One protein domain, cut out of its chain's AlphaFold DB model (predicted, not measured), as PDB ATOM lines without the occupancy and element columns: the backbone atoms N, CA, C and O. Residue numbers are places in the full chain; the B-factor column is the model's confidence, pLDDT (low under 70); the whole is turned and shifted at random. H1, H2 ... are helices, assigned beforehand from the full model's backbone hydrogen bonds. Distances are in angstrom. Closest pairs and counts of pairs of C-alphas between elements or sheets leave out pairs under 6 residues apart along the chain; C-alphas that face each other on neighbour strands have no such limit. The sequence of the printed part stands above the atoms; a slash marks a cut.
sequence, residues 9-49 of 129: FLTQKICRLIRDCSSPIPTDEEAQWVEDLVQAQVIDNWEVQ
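This is residues 9 to 49 of the 129 residues of an uncharacterized protein of Symploca sp. SIO2D2 (UniProt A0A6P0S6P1). Two helices, H1 and H2, cross at a steep angle, one over the other; the link between them swings out past one end of H2, and the short H3 turns off its other end. Residues 26 to 32 and 43 to 48 stand free. The printed part has 41 residues with three named helices, H1, H2, H3 along the chain, and no named strand: all helix. It is only just compact, close to loose, with a radius of gyration of the C-alphas of 10.4 A, and elongated, spanning 32 by 17 by 17 A.

H1, residues 9 to 20, begins at C-alpha 9 (205.121, 318.459, 269.206) and is 16.4 A long. H2, residues 30 to 43, is 18.4 A long. H3, residues 46 to 49, is 4.9 A long and ends at C-alpha 49 (210.762, 320.926, 282.193).

H1 touches H2 with residues 14 to 18 alone, the closest C-alphas being those of Ile 14 and Val 38, 7.2 A apart. They run opposite ways at a steep tilt of 66 degrees. H2 and H3 are close but not clearly touching, with the closest C-alphas, Val 42 and Gln 49, 6.5 A apart. H1 and H3 are apart. In H1 and H2 every O i to N i+4 pair is within hydrogen-bond range; H3 is too short for one.

The farthest C-alphas, Thr 27 and Glu 47, are 31.8 A apart. The printed part has no cut; no link is long. No printed residue is under 70 in pLDDT.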
ATOM      1  N   PHE A   9     205.165 317.861 267.872       93.31
ATOM      2  CA  PHE A   9     205.121 318.459 269.206       93.31
ATOM      3  C   PHE A   9     206.467 319.085 269.603       93.31
ATOM      4  O   PHE A   9     206.537 320.275 269.900       93.31
ATOM      5  N   LEU A  10     207.548 318.307 269.542       93.88
ATOM      6  CA  LEU A  10     208.917 318.713 269.827       93.88
ATOM      7  C   LEU A  10     209.378 319.778 268.842       93.88
ATOM      8  O   LEU A  10     210.005 320.746 269.252       93.88
ATOM      9  N   THR A  11     209.017 319.657 267.558       94.25
ATOM     10  CA  THR A  11     209.350 320.688 266.563       94.25
ATOM     11  C   THR A  11     208.717 322.024 266.954       94.25
ATOM     12  O   THR A  11     209.394 323.048 266.981       94.25
ATOM     13  N   GLN A  12     207.441 322.023 267.347       93.31
ATOM     14  CA  GLN A  12     206.770 323.229 267.836       93.31
ATOM     15  C   GLN A  12     207.312 323.714 269.187       93.31
ATOM     16  O   GLN A  12     207.299 324.920 269.432       93.31
ATOM     17  N   LYS A  13     207.757 322.818 270.079       92.94
ATOM     18  CA  LYS A  13     208.367 323.176 271.371       92.94
ATOM     19  C   LYS A  13     209.703 323.887 271.149       92.94
ATOM     20  O   LYS A  13     209.862 325.005 271.624       92.94
ATOM     21  N   ILE A  14     210.594 323.320 270.335       92.69
ATOM     22  CA  ILE A  14     211.888 323.932 269.995       92.69
ATOM     23  C   ILE A  14     211.690 325.271 269.283       92.69
ATOM     24  O   ILE A  14     212.291 326.260 269.683       92.69
ATOM     25  N   CYS A  15     210.802 325.359 268.285       92.31
ATOM     26  CA  CYS A  15     210.535 326.635 267.609       92.31
ATOM     27  C   CYS A  15     210.031 327.726 268.571       92.31
ATOM     28  O   CYS A  15     210.371 328.895 268.397       92.31
ATOM     29  N   ARG A  16     209.226 327.361 269.580       91.94
ATOM     30  CA  ARG A  16     208.794 328.296 270.630       91.94
ATOM     31  C   ARG A  16     209.961 328.726 271.515       91.94
ATOM     32  O   ARG A  16     210.145 329.922 271.678       91.94
ATOM     33  N   LEU A  17     210.779 327.784 271.990       91.62
ATOM     34  CA  LEU A  17     211.971 328.084 272.794       91.62
ATOM     35  C   LEU A  17     212.929 329.037 272.068       91.62
ATOM     36  O   LEU A  17     213.395 330.002 272.660       91.62
ATOM     37  N   ILE A  18     213.168 328.806 270.773       91.25
ATOM     38  CA  ILE A  18     214.017 329.673 269.946       91.25
ATOM     39  C   ILE A  18     213.435 331.089 269.870       91.25
ATOM     40  O   ILE A  18     214.158 332.062 270.048       91.25
ATOM     41  N   ARG A  19     212.128 331.210 269.608       90.38
ATOM     42  CA  ARG A  19     211.449 332.506 269.477       90.38
ATOM     43  C   ARG A  19     211.407 333.285 270.792       90.38
ATOM     44  O   ARG A  19     211.471 334.509 270.771       90.38
ATOM     45  N   ASP A  20     211.234 332.586 271.907       89.38
ATOM     46  CA  ASP A  20     211.081 333.197 273.227       89.38
ATOM     47  C   ASP A  20     212.454 333.534 273.857       89.38
ATOM     48  O   ASP A  20     212.522 334.244 274.862       89.38
ATOM     49  N   CYS A  21     213.556 333.080 273.247       85.00
ATOM     50  CA  CYS A  21     214.906 333.450 273.646       85.00
ATOM     51  C   CYS A  21     215.198 334.913 273.277       85.00
ATOM     52  O   CYS A  21     215.048 335.334 272.131       85.00
ATOM     53  N   SER A  22     215.619 335.704 274.262       77.50
ATOM     54  CA  SER A  22     215.902 337.133 274.091       77.50
ATOM     55  C   SER A  22     217.325 337.424 273.610       77.50
ATOM     56  O   SER A  22     217.617 338.562 273.232       77.50
ATOM     57  N   SER A  23     218.216 336.429 273.636       79.31
ATOM     58  CA  SER A  23     219.584 336.583 273.153       79.31
ATOM     59  C   SER A  23     219.628 336.526 271.622       79.31
ATOM     60  O   SER A  23     218.896 335.753 271.001       79.31
ATOM     61  N   PRO A  24     220.470 337.355 270.982       81.31
ATOM     62  CA  PRO A  24     220.681 337.256 269.549       81.31
ATOM     63  C   PRO A  24     221.326 335.907 269.221       81.31
ATOM     64  O   PRO A  24     222.257 335.479 269.903       81.31
ATOM     65  N   ILE A  25     220.844 335.264 268.158       84.75
ATOM     66  CA  ILE A  25     221.466 334.054 267.625       84.75
ATOM     67  C   ILE A  25     222.828 334.462 267.038       84.75
ATOM     68  O   ILE A  25     222.852 335.329 266.153       84.75
ATOM     69  N   PRO A  26     223.952 333.902 267.516       86.81
ATOM     70  CA  PRO A  26     225.261 334.235 266.975       86.81
ATOM     71  C   PRO A  26     225.386 333.726 265.535       86.81
ATOM     72  O   PRO A  26     224.970 332.611 265.220       86.81
ATOM     73  N   THR A  27     225.951 334.556 264.659       87.44
ATOM     74  CA  THR A  27     226.236 334.179 263.270       87.44
ATOM     75  C   THR A  27     227.339 333.124 263.231       87.44
ATOM     76  O   THR A  27     228.322 333.262 263.954       87.44
ATOM     77  N   ASP A  28     227.177 332.104 262.387       90.00
ATOM     78  CA  ASP A  28     228.094 330.964 262.218       90.00
ATOM     79  C   ASP A  28     228.185 330.000 263.425       90.00
ATOM     80  O   ASP A  28     228.925 329.015 263.374       90.00
ATOM     81  N   GLU A  29     227.401 330.216 264.490       91.50
ATOM     82  CA  GLU A  29     227.295 329.315 265.654       91.50
ATOM     83  C   GLU A  29     225.848 328.858 265.920       91.50
ATOM     84  O   GLU A  29     225.536 328.330 266.989       91.50
ATOM     85  N   GLU A  30     224.940 329.010 264.948       91.19
ATOM     86  CA  GLU A  30     223.510 328.717 265.112       91.19
ATOM     87  C   GLU A  30     223.270 327.264 265.539       91.19
ATOM     88  O   GLU A  30     222.392 326.980 266.354       91.19
ATOM     89  N   ALA A  31     224.058 326.332 264.995       90.62
ATOM     90  CA  ALA A  31     223.945 324.915 265.318       90.62
ATOM     91  C   ALA A  31     224.296 324.631 266.786       90.62
ATOM     92  O   ALA A  31     223.539 323.927 267.455       90.62
ATOM     93  N   GLN A  32     225.400 325.201 267.283       91.62
ATOM     94  CA  GLN A  32     225.822 325.040 268.676       91.62
ATOM     95  C   GLN A  32     224.846 325.739 269.622       91.62
ATOM     96  O   GLN A  32     224.447 325.168 270.628       91.62
ATOM     97  N   TRP A  33     224.379 326.931 269.257       92.88
ATOM     98  CA  TRP A  33     223.388 327.656 270.042       92.88
ATOM     99  C   TRP A  33     222.073 326.871 270.190       92.88
ATOM    100  O   TRP A  33     221.512 326.798 271.283       92.88
ATOM    101  N   VAL A  34     221.588 326.229 269.115       92.31
ATOM    102  CA  VAL A  34     220.412 325.342 269.193       92.31
ATOM    103  C   VAL A  34     220.710 324.096 270.028       92.31
ATOM    104  O   VAL A  34     219.833 323.655 270.768       92.31
ATOM    105  N   GLU A  35     221.908 323.521 269.917       93.81
ATOM    106  CA  GLU A  35     222.333 322.373 270.726       93.81
ATOM    107  C   GLU A  35     222.286 322.705 272.222       93.81
ATOM    108  O   GLU A  35     221.609 322.003 272.973       93.81
ATOM    109  N   ASP A  36     222.886 323.823 272.630       93.81
ATOM    110  CA  ASP A  36     222.907 324.280 274.021       93.81
ATOM    111  C   ASP A  36     221.497 324.597 274.537       93.81
ATOM    112  O   ASP A  36     221.139 324.245 275.663       93.81
ATOM    113  N   LEU A  37     220.660 325.220 273.700       93.56
ATOM    114  CA  LEU A  37     219.268 325.510 274.034       93.56
ATOM    115  C   LEU A  37     218.469 324.222 274.271       93.56
ATOM    116  O   LEU A  37     217.745 324.122 275.262       93.56
ATOM    117  N   VAL A  38     218.576 323.240 273.370       95.00
ATOM    118  CA  VAL A  38     217.873 321.956 273.498       95.00
ATOM    119  C   VAL A  38     218.386 321.187 274.713       95.00
ATOM    120  O   VAL A  38     217.571 320.662 275.474       95.00
ATOM    121  N   GLN A  39     219.700 321.168 274.938       95.75
ATOM    122  CA  GLN A  39     220.289 320.528 276.109       95.75
ATOM    123  C   GLN A  39     219.720 321.129 277.397       95.75
ATOM    124  O   GLN A  39     219.102 320.417 278.183       95.75
ATOM    125  N   ALA A  40     219.814 322.450 277.561       94.56
ATOM    126  CA  ALA A  40     219.429 323.120 278.798       94.56
ATOM    127  C   ALA A  40     217.911 323.141 279.055       94.56
ATOM    128  O   ALA A  40     217.490 323.113 280.211       94.56
ATOM    129  N   GLN A  41     217.087 323.253 278.005       93.94
ATOM    130  CA  GLN A  41     215.638 323.498 278.137       93.94
ATOM    131  C   GLN A  41     214.758 322.273 277.856       93.94
ATOM    132  O   GLN A  41     213.545 322.321 278.062       93.94
ATOM    133  N   VAL A  42     215.325 321.189 277.315       95.00
ATOM    134  CA  VAL A  42     214.555 319.990 276.941       95.00
ATOM    135  C   VAL A  42     215.134 318.717 277.542       95.00
ATOM    136  O   VAL A  42     214.348 317.865 277.947       95.00
ATOM    137  N   ILE A  43     216.459 318.568 277.591       96.31
ATOM    138  CA  ILE A  43     217.116 317.315 278.001       96.31
ATOM    139  C   ILE A  43     217.493 317.344 279.486       96.31
ATOM    140  O   ILE A  43     217.157 316.425 280.234       96.31
ATOM    141  N   ASP A  44     218.155 318.407 279.938       95.19
ATOM    142  CA  ASP A  44     218.545 318.560 281.337       95.19
ATOM    143  C   ASP A  44     217.298 318.661 282.215       95.19
ATOM    144  O   ASP A  44     216.391 319.437 281.929       95.19
ATOM    145  N   ASN A  45     217.225 317.894 283.308       93.75
ATOM    146  CA  ASN A  45     216.064 317.884 284.213       93.75
ATOM    147  C   ASN A  45     214.711 317.774 283.478       93.75
ATOM    148  O   ASN A  45     213.725 318.390 283.897       93.75
ATOM    149  N   TRP A  46     214.671 317.025 282.369       96.38
ATOM    150  CA  TRP A  46     213.531 316.991 281.451       96.38
ATOM    151  C   TRP A  46     212.201 316.703 282.152       96.38
ATOM    152  O   TRP A  46     211.191 317.290 281.783       96.38
ATOM    153  N   GLU A  47     212.190 315.866 283.197       95.00
ATOM    154  CA  GLU A  47     210.970 315.520 283.938       95.00
ATOM    155  C   GLU A  47     210.272 316.749 284.533       95.00
ATOM    156  O   GLU A  47     209.045 316.799 284.578       95.00
ATOM    157  N   VAL A  48     211.047 317.750 284.959       94.44
ATOM    158  CA  VAL A  48     210.539 319.003 285.535       94.44
ATOM    159  C   VAL A  48     210.204 320.022 284.442       94.44
ATOM    160  O   VAL A  48     209.299 320.834 284.613       94.44
ATOM    161  N   GLN A  49     210.918 319.984 283.313       91.75
ATOM    162  CA  GLN A  49     210.762 320.926 282.193       91.75
ATOM    163  C   GLN A  49     209.737 320.474 281.134       91.75
ATOM    164  O   GLN A  49     209.487 321.169 280.138       91.75
TER     165      GLN A  49